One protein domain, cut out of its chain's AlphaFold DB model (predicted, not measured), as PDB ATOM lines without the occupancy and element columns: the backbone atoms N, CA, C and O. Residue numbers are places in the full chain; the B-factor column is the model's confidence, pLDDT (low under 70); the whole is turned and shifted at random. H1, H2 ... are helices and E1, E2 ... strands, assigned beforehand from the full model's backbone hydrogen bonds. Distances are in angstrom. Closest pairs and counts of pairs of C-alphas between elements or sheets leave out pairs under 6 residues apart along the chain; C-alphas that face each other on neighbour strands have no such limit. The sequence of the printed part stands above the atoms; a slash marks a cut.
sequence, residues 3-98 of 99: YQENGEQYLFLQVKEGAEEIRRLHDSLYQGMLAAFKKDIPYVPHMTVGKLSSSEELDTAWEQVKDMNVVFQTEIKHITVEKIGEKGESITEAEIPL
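This is residues 3 to 98 of the 99 residues of an uncharacterized protein of Eisenbergiella tayi (UniProt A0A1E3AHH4). A small sheet of three strands, E1, E2 and E3, has helix H2 over one face, and a separate two-strand hairpin, E4 and E5, lies well away from it. A long link arches from H2 to that hairpin, with residues 66 to 71 standing free, while helix H1 lies off the sheet. The printed part has 96 residues, in the order E1 E2 H1 E3 H2 E4 E5, of mixed class; the sheets, E1 - E2 - E3 and E4 - E5, are antiparallel. The whole is loose, with a radius of gyration of the C-alphas of 15.9 A and spans of 41 by 33 by 27 A.

Inner strand E2, residues 8 to 14, forms a hairpin with edge strand E1, residues 3 to 5; N 3 and O 10 are 2.9 A apart, within hydrogen-bond range. On E2's other side is edge strand E3, residues 46 to 52, antiparallel at 147 degrees, with N 13 and O 47 at 2.8 A. H2, residues 55 to 65, is on this sheet at a height over the sheet of 9.2 A, in two layers, a helix on one face of a sheet. It runs along the strands, at 9 degrees to E2 on the local plane, over E2 and only just over E3, on which 3 of its C-alphas fall. The closest C-alphas of E2 and H2, those of Gln 9 and Ser 55, are 6.4 A apart. H1, residues 19 to 29, is not on the sheet and is apart from H2. The hairpin of E4, residues 78 to 84, and E5, residues 90 to 97, has N 81 and O 94 at 2.9 A; both strands are apart from E1, E2, E3 and H1. In H1 and H2 every O i to N i+4 pair is within hydrogen-bond range.

E1 begins at C-alpha 3, (21.135, -24.290, -18.830), and spans 6.9 A. E2 spans 18.1 A, E3 16.4 A, H1 15.6 A, H2 15.4 A and E4 18.6 A. E5 spans 18.4 A, bends by 71 degrees at residue 93 and ends at C-alpha 97, (31.806, -51.673, -8.629).

The C-alphas farthest apart, those of Gly 32 and Thr 60, are 41.6 A apart. The links H1 to E3 and H2 to E4 are long, and the printed part has no cut. Mean pLDDT of the printed part is 95.2, and no printed residue is under 70.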
ATOM      1  N   TYR A   3      21.693 -23.668 -17.624       96.00
ATOM      2  CA  TYR A   3      21.135 -24.290 -18.830       96.00
ATOM      3  C   TYR A   3      19.625 -24.073 -18.927       96.00
ATOM      4  O   TYR A   3      18.908 -24.205 -17.934       96.00
ATOM      5  N   GLN A   4      19.152 -23.749 -20.129       95.00
ATOM      6  CA  GLN A   4      17.743 -23.514 -20.422       95.00
ATOM      7  C   GLN A   4      17.411 -24.087 -21.794       95.00
ATOM      8  O   GLN A   4      18.060 -23.745 -22.779       95.00
ATOM      9  N   GLU A   5      16.394 -24.939 -21.860       92.94
ATOM     10  CA  GLU A   5      15.920 -25.517 -23.116       92.94
ATOM     11  C   GLU A   5      14.457 -25.941 -22.969       92.94
ATOM     12  O   GLU A   5      14.076 -26.476 -21.934       92.94
ATOM     13  N   ASN A   6      13.629 -25.706 -23.994       92.00
ATOM     14  CA  ASN A   6      12.231 -26.165 -24.056       92.00
ATOM     15  C   ASN A   6      11.375 -25.829 -22.816       92.00
ATOM     16  O   ASN A   6      10.492 -26.594 -22.442       92.00
ATOM     17  N   GLY A   7      11.624 -24.679 -22.181       91.75
ATOM     18  CA  GLY A   7      10.892 -24.260 -20.982       91.75
ATOM     19  C   GLY A   7      11.358 -24.926 -19.687       91.75
ATOM     20  O   GLY A   7      10.743 -24.701 -18.653       91.75
ATOM     21  N   GLU A   8      12.459 -25.675 -19.716       95.75
ATOM     22  CA  GLU A   8      13.102 -26.249 -18.537       95.75
ATOM     23  C   GLU A   8      14.316 -25.412 -18.106       95.75
ATOM     24  O   GLU A   8      15.005 -24.809 -18.935       95.75
ATOM     25  N   GLN A   9      14.590 -25.381 -16.800       97.81
ATOM     26  CA  GLN A   9      15.661 -24.584 -16.205       97.81
ATOM     27  C   GLN A   9      16.523 -25.427 -15.275       97.81
ATOM     28  O   GLN A   9      16.046 -25.927 -14.256       97.81
ATOM     29  N   TYR A  10      17.811 -25.538 -15.597       98.00
ATOM     30  CA  TYR A  10      18.750 -26.347 -14.833       98.00
ATOM     31  C   TYR A  10      19.992 -25.565 -14.430       98.00
ATOM     32  O   TYR A  10      20.561 -24.778 -15.195       98.00
ATOM     33  N   LEU A  11      20.451 -25.858 -13.219       97.69
ATOM     34  CA  LEU A  11      21.749 -25.462 -12.717       97.69
ATOM     35  C   LEU A  11      22.598 -26.719 -12.528       97.69
ATOM     36  O   LEU A  11      22.217 -27.654 -11.822       97.69
ATOM     37  N   PHE A  12      23.762 -26.726 -13.167       96.69
ATOM     38  CA  PHE A  12      24.662 -27.870 -13.201       96.69
ATOM     39  C   PHE A  12      26.017 -27.547 -12.574       96.69
ATOM     40  O   PHE A  12      26.615 -26.509 -12.881       96.69
ATOM     41  N   LEU A  13      26.552 -28.475 -11.785       95.19
ATOM     42  CA  LEU A  13      27.975 -28.534 -11.469       95.19
ATOM     43  C   LEU A  13      28.680 -29.345 -12.561       95.19
ATOM     44  O   LEU A  13      28.338 -30.499 -12.802       95.19
ATOM     45  N   GLN A  14      29.639 -28.734 -13.257       93.25
ATOM     46  CA  GLN A  14      30.407 -29.429 -14.291       93.25
ATOM     47  C   GLN A  14      31.563 -30.206 -13.671       93.25
ATOM     48  O   GLN A  14      32.263 -29.684 -12.803       93.25
ATOM     49  N   VAL A  15      31.817 -31.405 -14.189       95.50
ATOM     50  CA  VAL A  15      33.034 -32.154 -13.868       95.50
ATOM     51  C   VAL A  15      34.199 -31.534 -14.644       95.50
ATOM     52  O   VAL A  15      34.119 -31.375 -15.863       95.50
ATOM     53  N   LYS A  16      35.266 -31.136 -13.942       92.62
ATOM     54  CA  LYS A  16      36.483 -30.577 -14.558       92.62
ATOM     55  C   LYS A  16      37.536 -31.665 -14.755       92.62
ATOM     56  O   LYS A  16      37.874 -31.992 -15.888       92.62
ATOM     57  N   GLU A  17      38.001 -32.246 -13.657       95.75
ATOM     58  CA  GLU A  17      38.934 -33.377 -13.643       95.75
ATOM     59  C   GLU A  17      38.150 -34.697 -13.676       95.75
ATOM     60  O   GLU A  17      37.111 -34.807 -13.029       95.75
ATOM     61  N   GLY A  18      38.604 -35.683 -14.460       95.94
ATOM     62  CA  GLY A  18      37.903 -36.966 -14.643       95.94
ATOM     63  C   GLY A  18      36.838 -36.981 -15.756       95.94
ATOM     64  O   GLY A  18      36.201 -38.003 -16.013       95.94
ATOM     65  N   ALA A  19      36.601 -35.851 -16.434       96.56
ATOM     66  CA  ALA A  19      35.531 -35.738 -17.430       96.56
ATOM     67  C   ALA A  19      35.788 -36.550 -18.715       96.56
ATOM     68  O   ALA A  19      34.840 -36.905 -19.417       96.56
ATOM     69  N   GLU A  20      37.046 -36.797 -19.086       96.94
ATOM     70  CA  GLU A  20      37.381 -37.628 -20.254       96.94
ATOM     71  C   GLU A  20      37.144 -39.115 -19.962       96.94
ATOM     72  O   GLU A  20      36.603 -39.833 -20.798       96.94
ATOM     73  N   GLU A  21      37.470 -39.570 -18.755       95.94
ATOM     74  CA  GLU A  21      37.249 -40.937 -18.286       95.94
ATOM     75  C   GLU A  21      35.755 -41.278 -18.298       95.94
ATOM     76  O   GLU A  21      35.355 -42.306 -18.849       95.94
ATOM     77  N   ILE A  22      34.914 -40.368 -17.792       96.38
ATOM     78  CA  ILE A  22      33.455 -40.529 -17.828       96.38
ATOM     79  C   ILE A  22      32.940 -40.554 -19.277       96.38
ATOM     80  O   ILE A  22      32.072 -41.362 -19.610       96.38
ATOM     81  N   ARG A  23      33.479 -39.713 -20.174       96.31
ATOM     82  CA  ARG A  23      33.098 -39.727 -21.599       96.31
ATOM     83  C   ARG A  23      33.481 -41.032 -22.293       96.31
ATOM     84  O   ARG A  23      32.674 -41.573 -23.042       96.31
ATOM     85  N   ARG A  24      34.658 -41.591 -22.002       95.31
ATOM     86  CA  ARG A  24      35.068 -42.907 -22.524       95.31
ATOM     87  C   ARG A  24      34.154 -44.028 -22.041       95.31
ATOM     88  O   ARG A  24      33.808 -44.907 -22.830       95.31
ATOM     89  N   LEU A  25      33.746 -43.995 -20.772       93.44
ATOM     90  CA  LEU A  25      32.761 -44.932 -20.234       93.44
ATOM     91  C   LEU A  25      31.418 -44.805 -20.969       93.44
ATOM     92  O   LEU A  25      30.898 -45.812 -21.447       93.44
ATOM     93  N   HIS A  26      30.896 -43.581 -21.118       94.88
ATOM     94  CA  HIS A  26      29.693 -43.304 -21.908       94.88
ATOM     95  C   HIS A  26      29.806 -43.903 -23.319       94.88
ATOM     96  O   HIS A  26      28.952 -44.683 -23.738       94.88
ATOM     97  N   ASP A  27      30.886 -43.604 -24.038       94.56
ATOM     98  CA  ASP A  27      31.061 -44.076 -25.409       94.56
ATOM     99  C   ASP A  27      31.159 -45.600 -25.495       94.56
ATOM    100  O   ASP A  27      30.590 -46.186 -26.415       94.56
ATOM    101  N   SER A  28      31.798 -46.249 -24.518       93.81
ATOM    102  CA  SER A  28      31.887 -47.713 -24.444       93.81
ATOM    103  C   SER A  28      30.507 -48.356 -24.262       93.81
ATOM    104  O   SER A  28      30.182 -49.330 -24.943       93.81
ATOM    105  N   LEU A  29      29.655 -47.785 -23.403       93.31
ATOM    106  CA  LEU A  29      28.278 -48.256 -23.206       93.31
ATOM    107  C   LEU A  29      27.455 -48.154 -24.501       93.31
ATOM    108  O   LEU A  29      26.733 -49.088 -24.861       93.31
ATOM    109  N   TYR A  30      27.613 -47.048 -25.233       95.75
ATOM    110  CA  TYR A  30      26.920 -46.777 -26.496       95.75
ATOM    111  C   TYR A  30      27.578 -47.395 -27.740       95.75
ATOM    112  O   TYR A  30      27.054 -47.250 -28.842       95.75
ATOM    113  N   GLN A  31      28.697 -48.104 -27.597       94.56
ATOM    114  CA  GLN A  31      29.208 -49.024 -28.622       94.56
ATOM    115  C   GLN A  31      28.659 -50.447 -28.440       94.56
ATOM    116  O   GLN A  31      28.692 -51.240 -29.379       94.56
ATOM    117  N   GLY A  32      28.157 -50.772 -27.245       92.81
ATOM    118  CA  GLY A  32      27.616 -52.083 -26.901       92.81
ATOM    119  C   GLY A  32      26.088 -52.133 -26.927       92.81
ATOM    120  O   GLY A  32      25.437 -51.705 -27.878       92.81
ATOM    121  N   MET A  33      25.508 -52.672 -25.852       90.12
ATOM    122  CA  MET A  33      24.067 -52.928 -25.724       90.12
ATOM    123  C   MET A  33      23.199 -51.679 -25.928       90.12
ATOM    124  O   MET A  33      22.058 -51.797 -26.370       90.12
ATOM    125  N   LEU A  34      23.729 -50.486 -25.633       94.31
ATOM    126  CA  LEU A  34      22.977 -49.237 -25.739       94.31
ATOM    127  C   LEU A  34      23.115 -48.543 -27.099       94.31
ATOM    128  O   LEU A  34      22.558 -47.461 -27.272       94.31
ATOM    129  N   ALA A  35      23.810 -49.137 -28.075       95.94
ATOM    130  CA  ALA A  35      24.112 -48.492 -29.356       95.94
ATOM    131  C   ALA A  35      22.876 -47.929 -30.078       95.94
ATOM    132  O   ALA A  35      22.924 -46.817 -30.601       95.94
ATOM    133  N   ALA A  36      21.746 -48.643 -30.037       96.75
ATOM    134  CA  ALA A  36      20.490 -48.203 -30.652       96.75
ATOM    135  C   ALA A  36      19.896 -46.923 -30.027       96.75
ATOM    136  O   ALA A  36      19.052 -46.277 -30.639       96.75
ATOM    137  N   PHE A  37      20.331 -46.549 -28.821       94.88
ATOM    138  CA  PHE A  37      19.844 -45.384 -28.081       94.88
ATOM    139  C   PHE A  37      20.818 -44.197 -28.117       94.88
ATOM    140  O   PHE A  37      20.559 -43.183 -27.464       94.88
ATOM    141  N   LYS A  38      21.949 -44.307 -28.832       94.31
ATOM    142  CA  LYS A  38      22.944 -43.229 -28.909       94.31
ATOM    143  C   LYS A  38      22.346 -42.013 -29.617       94.31
ATOM    144  O   LYS A  38      21.851 -42.118 -30.736       94.31
ATOM    145  N   LYS A  39      22.433 -40.846 -28.980       92.88
ATOM    146  CA  LYS A  39      22.088 -39.561 -29.599       92.88
ATOM    147  C   LYS A  39      23.318 -38.960 -30.279       92.88
ATOM    148  O   LYS A  39      24.430 -39.110 -29.776       92.88
ATOM    149  N   ASP A  40      23.113 -38.244 -31.381       91.62
ATOM    150  CA  ASP A  40      24.173 -37.505 -32.083       91.62
ATOM    151  C   ASP A  40      24.411 -36.126 -31.445       91.62
ATOM    152  O   ASP A  40      24.263 -35.078 -32.069       91.62
ATOM    153  N   ILE A  41      24.688 -36.128 -30.138       92.06
ATOM    154  CA  ILE A  41      25.045 -34.934 -29.369       92.06
ATOM    155  C   ILE A  41      26.216 -35.263 -28.436       92.06
ATOM    156  O   ILE A  41      26.275 -36.376 -27.902       92.06
ATOM    157  N   PRO A  42      27.150 -34.323 -28.200       91.75
ATOM    158  CA  PRO A  42      28.230 -34.538 -27.247       91.75
ATOM    159  C   PRO A  42      27.696 -34.769 -25.830       91.75
ATOM    160  O   PRO A  42      26.871 -34.003 -25.333       91.75
ATOM    161  N   TYR A  43      28.216 -35.792 -25.152       94.81
ATOM    162  CA  TYR A  43      27.945 -35.996 -23.733       94.81
ATOM    163  C   TYR A  43      28.825 -35.070 -22.887       94.81
ATOM    164  O   TYR A  43      30.053 -35.091 -22.994       94.81
ATOM    165  N   VAL A  44      28.196 -34.263 -22.030       95.44
ATOM    166  CA  VAL A  44      28.876 -33.353 -21.100       95.44
ATOM    167  C   VAL A  44      28.656 -33.869 -19.677       95.44
ATOM    168  O   VAL A  44      27.546 -33.718 -19.172       95.44
ATOM    169  N   PRO A  45      29.663 -34.460 -19.007       96.50
ATOM    170  CA  PRO A  45      29.532 -34.910 -17.622       96.50
ATOM    171  C   PRO A  45      29.193 -33.756 -16.671       96.50
ATOM    172  O   PRO A  45      29.902 -32.745 -16.602       96.50
ATOM    173  N   HIS A  46      28.103 -33.905 -15.927       96.25
ATOM    174  CA  HIS A  46      27.623 -32.903 -14.985       96.25
ATOM    175  C   HIS A  46      26.822 -33.540 -13.850       96.25
ATOM    176  O   HIS A  46      26.348 -34.667 -13.962       96.25
ATOM    177  N   MET A  47      26.635 -32.776 -12.780       95.62
ATOM    178  CA  MET A  47      25.695 -33.070 -11.705       95.62
ATOM    179  C   MET A  47      24.627 -31.979 -11.668       95.62
ATOM    180  O   MET A  47      24.948 -30.790 -11.607       95.62
ATOM    181  N   THR A  48      23.356 -32.368 -11.698       95.62
ATOM    182  CA  THR A  48      22.241 -31.446 -11.453       95.62
ATOM    183  C   THR A  48      22.265 -31.004 -10.001       95.62
ATOM    184  O   THR A  48      22.144 -31.827  -9.103       95.62
ATOM    185  N   VAL A  49      22.417 -29.701  -9.775       95.94
ATOM    186  CA  VAL A  49      22.335 -29.092  -8.437       95.94
ATOM    187  C   VAL A  49      21.047 -28.293  -8.251       95.94
ATOM    188  O   VAL A  49      20.687 -27.965  -7.127       95.94
ATOM    189  N   GLY A  50      20.322 -28.014  -9.338       96.31
ATOM    190  CA  GLY A  50      18.990 -27.429  -9.281       96.31
ATOM    191  C   GLY A  50      18.190 -27.670 -10.558       96.31
ATOM    192  O   GLY A  50      18.733 -27.578 -11.661       96.31
ATOM    193  N   LYS A  51      16.893 -27.937 -10.388       96.38
ATOM    194  CA  LYS A  51      15.853 -27.821 -11.415       96.38
ATOM    195  C   LYS A  51      14.877 -26.748 -10.933       96.38
ATOM    196  O   LYS A  51      14.283 -26.912  -9.870       96.38
ATOM    197  N   LEU A  52      14.787 -25.641 -11.659       97.50
ATOM    198  CA  LEU A  52      14.073 -24.436 -11.234       97.50
ATOM    199  C   LEU A  52      12.755 -24.322 -11.997       97.50
ATOM    200  O   LEU A  52      12.608 -24.922 -13.062       97.50
ATOM    201  N   SER A  53      11.793 -23.587 -11.439       96.69
ATOM    202  CA  SER A  53      10.449 -23.487 -12.022       96.69
ATOM    203  C   SER A  53      10.326 -22.395 -13.087       96.69
ATOM    204  O   SER A  53       9.363 -22.379 -13.855       96.69
ATOM    205  N   SER A  54      11.286 -21.464 -13.122       96.94
ATOM    206  CA  SER A  54      11.294 -20.344 -14.055       96.94
ATOM    207  C   SER A  54      12.707 -19.871 -14.401       96.94
ATOM    208  O   SER A  54      13.685 -20.148 -13.699       96.94
ATOM    209  N   SER A  55      12.818 -19.109 -15.497       96.62
ATOM    210  CA  SER A  55      14.074 -18.443 -15.875       96.62
ATOM    211  C   SER A  55      14.557 -17.477 -14.795       96.62
ATOM    212  O   SER A  55      15.752 -17.426 -14.532       96.62
ATOM    213  N   GLU A  56      13.643 -16.742 -14.161       97.69
ATOM    214  CA  GLU A  56      13.968 -15.745 -13.137       97.69
ATOM    215  C   GLU A  56      14.573 -16.391 -11.881       97.69
ATOM    216  O   GLU A  56      15.575 -15.911 -11.345       97.69
ATOM    217  N   GLU A  57      14.022 -17.529 -11.450       97.94
ATOM    218  CA  GLU A  57      14.593 -18.321 -10.357       97.94
ATOM    219  C   GLU A  57      15.982 -18.852 -10.709       97.94
ATOM    220  O   GLU A  57      16.894 -18.804  -9.880       97.94
ATOM    221  N   LEU A  58      16.171 -19.330 -11.944       98.25
ATOM    222  CA  LEU A  58      17.475 -19.799 -12.401       98.25
ATOM    223  C   LEU A  58      18.508 -18.670 -12.440       98.25
ATOM    224  O   LEU A  58      19.648 -18.883 -12.030       98.25
ATOM    225  N   ASP A  59      18.125 -17.491 -12.923       97.75
ATOM    226  CA  ASP A  59      18.996 -16.319 -12.962       97.75
ATOM    227  C   ASP A  59      19.388 -15.889 -11.548       97.75
ATOM    228  O   ASP A  59      20.571 -15.705 -11.266       97.75
ATOM    229  N   THR A  60      18.423 -15.846 -10.631       97.75
ATOM    230  CA  THR A  60      18.669 -15.537  -9.218       97.75
ATOM    231  C   THR A  60      19.628 -16.541  -8.575       97.75
ATOM    232  O   THR A  60      20.589 -16.144  -7.915       97.75
ATOM    233  N   ALA A  61      19.408 -17.842  -8.782       97.44
ATOM    234  CA  ALA A  61      20.283 -18.888  -8.259       97.44
ATOM    235  C   ALA A  61      21.690 -18.819  -8.877       97.44
ATOM    236  O   ALA A  61      22.687 -18.980  -8.176       97.44
ATOM    237  N   TRP A  62      21.786 -18.549 -10.182       97.44
ATOM    238  CA  TRP A  62      23.059 -18.405 -10.884       97.44
ATOM    239  C   TRP A  62      23.888 -17.244 -10.339       97.44
ATOM    240  O   TRP A  62      25.069 -17.433 -10.063       97.44
ATOM    241  N   GLU A  63      23.283 -16.074 -10.131       97.69
ATOM    242  CA  GLU A  63      23.974 -14.900  -9.587       97.69
ATOM    243  C   GLU A  63      24.567 -15.155  -8.194       97.69
ATOM    244  O   GLU A  63      25.623 -14.616  -7.874       97.69
ATOM    245  N   GLN A  64      23.949 -16.027  -7.393       95.50
ATOM    246  CA  GLN A  64      24.481 -16.405  -6.082       95.50
ATOM    247  C   GLN A  64      25.729 -17.288  -6.176       95.50
ATOM    248  O   GLN A  64      26.599 -17.202  -5.313       95.50
ATOM    249  N   VAL A  65      25.820 -18.152  -7.195       94.69
ATOM    250  CA  VAL A  65      26.851 -19.203  -7.256       94.69
ATOM    251  C   VAL A  65      27.932 -18.976  -8.310       94.69
ATOM    252  O   VAL A  65      28.968 -19.634  -8.256       94.69
ATOM    253  N   LYS A  66      27.718 -18.085  -9.286       94.19
ATOM    254  CA  LYS A  66      28.593 -17.947 -10.467       94.19
ATOM    255  C   LYS A  66      30.043 -17.585 -10.136       94.19
ATOM    256  O   LYS A  66      30.940 -18.018 -10.852       94.19
ATOM    257  N   ASP A  67      30.249 -16.846  -9.047       94.88
ATOM    258  CA  ASP A  67      31.559 -16.361  -8.597       94.88
ATOM    259  C   ASP A  67      32.098 -17.166  -7.400       94.88
ATOM    260  O   ASP A  67      33.130 -16.827  -6.817       94.88
ATOM    261  N   MET A  68      31.413 -18.249  -7.010       92.88
ATOM    262  CA  MET A  68      31.890 -19.126  -5.948       92.88
ATOM    263  C   MET A  68      33.159 -19.856  -6.394       92.88
ATOM    264  O   MET A  68      33.155 -20.622  -7.356       92.88
ATOM    265  N   ASN A  69      34.237 -19.677  -5.634       90.25
ATOM    266  CA  ASN A  69      35.478 -20.421  -5.812       90.25
ATOM    267  C   ASN A  69      35.528 -21.606  -4.836       90.25
ATOM    268  O   ASN A  69      36.246 -21.576  -3.836       90.25
ATOM    269  N   VAL A  70      34.701 -22.620  -5.097       89.81
ATOM    270  CA  VAL A  70      34.611 -23.838  -4.280       89.81
ATOM    271  C   VAL A  70      35.030 -25.038  -5.116       89.81
ATOM    272  O   VAL A  70      34.625 -25.179  -6.270       89.81
ATOM    273  N   VAL A  71      35.828 -25.918  -4.515       91.12
ATOM    274  CA  VAL A  71      36.287 -27.158  -5.139       91.12
ATOM    275  C   VAL A  71      35.558 -28.332  -4.495       91.12
ATOM    276  O   VAL A  71      35.611 -28.513  -3.281       91.12
ATOM    277  N   PHE A  72      34.897 -29.138  -5.324       93.62
ATOM    278  CA  PHE A  72      34.302 -30.411  -4.929       93.62
ATOM    279  C   PHE A  72      35.119 -31.538  -5.548       93.62
ATOM    280  O   PHE A  72      35.365 -31.531  -6.754       93.62
ATOM    281  N   GLN A  73      35.531 -32.500  -4.728       95.81
ATOM    282  CA  GLN A  73      36.279 -33.673  -5.167       95.81
ATOM    283  C   GLN A  73      35.630 -34.927  -4.604       95.81
ATOM    284  O   GLN A  73      35.144 -34.941  -3.474       95.81
ATOM    285  N   THR A  74      35.617 -35.973  -5.418       94.88
ATOM    286  CA  THR A  74      35.132 -37.292  -5.031       94.88
ATOM    287  C   THR A  74      35.803 -38.354  -5.895       94.88
ATOM    288  O   THR A  74      36.422 -38.044  -6.913       94.88
ATOM    289  N   GLU A  75      35.651 -39.605  -5.487       95.00
ATOM    290  CA  GLU A  75      36.078 -40.789  -6.220       95.00
ATOM    291  C   GLU A  75      34.830 -41.584  -6.625       95.00
ATOM    292  O   GLU A  75      33.982 -41.889  -5.783       95.00
ATOM    293  N   ILE A  76      34.705 -41.916  -7.912       94.31
ATOM    294  CA  ILE A  76      33.606 -42.753  -8.407       94.31
ATOM    295  C   ILE A  76      33.989 -44.215  -8.176       94.31
ATOM    296  O   ILE A  76      34.925 -44.712  -8.793       94.31
ATOM    297  N   LYS A  77      33.256 -44.901  -7.292       95.75
ATOM    298  CA  LYS A  77      33.541 -46.296  -6.895       95.75
ATOM    299  C   LYS A  77      32.624 -47.328  -7.528       95.75
ATOM    300  O   LYS A  77      32.912 -48.518  -7.471       95.75
ATOM    301  N   HIS A  78      31.503 -46.896  -8.082       95.88
ATOM    302  CA  HIS A  78      30.522 -47.775  -8.696       95.88
ATOM    303  C   HIS A  78      29.708 -47.019  -9.744       95.88
ATOM    304  O   HIS A  78      29.633 -45.789  -9.734       95.88
ATOM    305  N   ILE A  79      29.089 -47.783 -10.634       94.88
ATOM    306  CA  ILE A  79      28.072 -47.339 -11.584       94.88
ATOM    307  C   ILE A  79      26.772 -48.039 -11.201       94.88
ATOM    308  O   ILE A  79      26.774 -49.250 -10.987       94.88
ATOM    309  N   THR A  80      25.664 -47.311 -11.152       96.19
ATOM    310  CA  THR A  80      24.335 -47.895 -10.951       96.19
ATOM    311  C   THR A  80      23.564 -47.962 -12.263       96.19
ATOM    312  O   THR A  80      23.677 -47.093 -13.130       96.19
ATOM    313  N   VAL A  81      22.772 -49.020 -12.420       95.44
ATOM    314  CA  VAL A  81      21.688 -49.075 -13.402       95.44
ATOM    315  C   VAL A  81      20.409 -48.755 -12.652       95.44
ATOM    316  O   VAL A  81      20.084 -49.422 -11.671       95.44
ATOM    317  N   GLU A  82      19.697 -47.730 -13.106       96.62
ATOM    318  CA  GLU A  82      18.534 -47.200 -12.405       96.62
ATOM    319  C   GLU A  82      17.312 -47.157 -13.313       96.62
ATOM    320  O   GLU A  82      17.391 -46.840 -14.503       96.62
ATOM    321  N   LYS A  83      16.158 -47.448 -12.719       96.81
ATOM    322  CA  LYS A  83      14.847 -47.249 -13.312       96.81
ATOM    323  C   LYS A  83      14.181 -46.051 -12.649       96.81
ATOM    324  O   LYS A  83      14.088 -45.982 -11.428       96.81
ATOM    325  N   ILE A  84      13.667 -45.134 -13.464       95.75
ATOM    326  CA  ILE A  84      12.849 -44.023 -12.975       95.75
ATOM    327  C   ILE A  84      11.429 -44.552 -12.739       95.75
ATOM    328  O   ILE A  84      10.786 -45.054 -13.666       95.75
ATOM    329  N   GLY A  85      10.969 -44.483 -11.493       95.62
ATOM    330  CA  GLY A  85       9.625 -44.874 -11.081       95.62
ATOM    331  C   GLY A  85       8.553 -43.865 -11.495       95.62
ATOM    332  O   GLY A  85       8.837 -42.790 -12.026       95.62
ATOM    333  N   GLU A  86       7.287 -44.209 -11.256       95.44
ATOM    334  CA  GLU A  86       6.137 -43.413 -11.716       95.44
ATOM    335  C   GLU A  86       6.078 -42.011 -11.096       95.44
ATOM    336  O   GLU A  86       5.490 -41.104 -11.685       95.44
ATOM    337  N   LYS A  87       6.689 -41.810  -9.923       94.19
ATOM    338  CA  LYS A  87       6.752 -40.511  -9.236       94.19
ATOM    339  C   LYS A  87       8.100 -39.815  -9.433       94.19
ATOM    340  O   LYS A  87       8.368 -38.818  -8.766       94.19
ATOM    341  N   GLY A  88       8.935 -40.310 -10.349       91.00
ATOM    342  CA  GLY A  88      10.266 -39.771 -10.620       91.00
ATOM    343  C   GLY A  88      11.337 -40.215  -9.621       91.00
ATOM    344  O   GLY A  88      12.444 -39.683  -9.645       91.00
ATOM    345  N   GLU A  89      11.026 -41.163  -8.739       93.44
ATOM    346  CA  GLU A  89      12.000 -41.778  -7.848       93.44
ATOM    347  C   GLU A  89      13.011 -42.619  -8.632       93.44
ATOM    348  O   GLU A  89      12.665 -43.249  -9.631       93.44
ATOM    349  N   SER A  90      14.260 -42.650  -8.169       95.06
ATOM    350  CA  SER A  90      15.260 -43.559  -8.724       95.06
ATOM    351  C   SER A  90      15.215 -44.900  -7.992       95.06
ATOM    352  O   SER A  90      15.268 -44.943  -6.761       95.06
ATOM    353  N   ILE A  91      15.088 -45.990  -8.747       97.38
ATOM    354  CA  ILE A  91      15.059 -47.367  -8.252       97.38
ATOM    355  C   ILE A  91      16.286 -48.083  -8.811       97.38
ATOM    356  O   ILE A  91      16.401 -48.274 -10.021       97.38
ATOM    357  N   THR A  92      17.210 -48.482  -7.938       97.50
ATOM    358  CA  THR A  92      18.423 -49.205  -8.337       97.50
ATOM    359  C   THR A  92      18.094 -50.638  -8.756       97.50
ATOM    360  O   THR A  92      17.566 -51.419  -7.969       97.50
ATOM    361  N   GLU A  93      18.451 -50.990  -9.989       97.75
ATOM    362  CA  GLU A  93      18.303 -52.337 -10.557       97.75
ATOM    363  C   GLU A  93      19.602 -53.148 -10.417       97.75
ATOM    364  O   GLU A  93      19.575 -54.362 -10.225       97.75
ATOM    365  N   ALA A  94      20.758 -52.478 -10.500       96.69
ATOM    366  CA  ALA A  94      22.070 -53.087 -10.303       96.69
ATOM    367  C   ALA A  94      23.117 -52.051  -9.875       96.69
ATOM    368  O   ALA A  94      23.034 -50.882 -10.251       96.69
ATOM    369  N   GLU A  95      24.141 -52.507  -9.156       97.56
ATOM    370  CA  GLU A  95      25.344 -51.741  -8.822       97.56
ATOM    371  C   GLU A  95      26.571 -52.497  -9.341       97.56
ATOM    372  O   GLU A  95      26.744 -53.689  -9.078       97.56
ATOM    373  N   ILE A  96      27.410 -51.810 -10.110       95.38
ATOM    374  CA  ILE A  96      28.633 -52.342 -10.701       95.38
ATOM    375  C   ILE A  96      29.817 -51.621 -10.054       95.38
ATOM    376  O   ILE A  96      30.015 -50.436 -10.336       95.38
ATOM    377  N   PRO A  97      30.618 -52.287  -9.207       95.69
ATOM    378  CA  PRO A  97      31.806 -51.673  -8.629       95.69
ATOM    379  C   PRO A  97      32.855 -51.393  -9.712       95.69
ATOM    380  O   PRO A  97      33.049 -52.188 -10.634       95.69
ATOM    381  N   LEU A  98      33.549 -50.266  -9.577       89.00
ATOM    382  CA  LEU A  98      34.734 -49.926 -10.354       89.00
ATOM    383  C   LEU A  98      35.961 -50.385  -9.560       89.00
ATOM    384  O   LEU A  98      36.117 -50.014  -8.397       89.00
TER     385      LEU A  98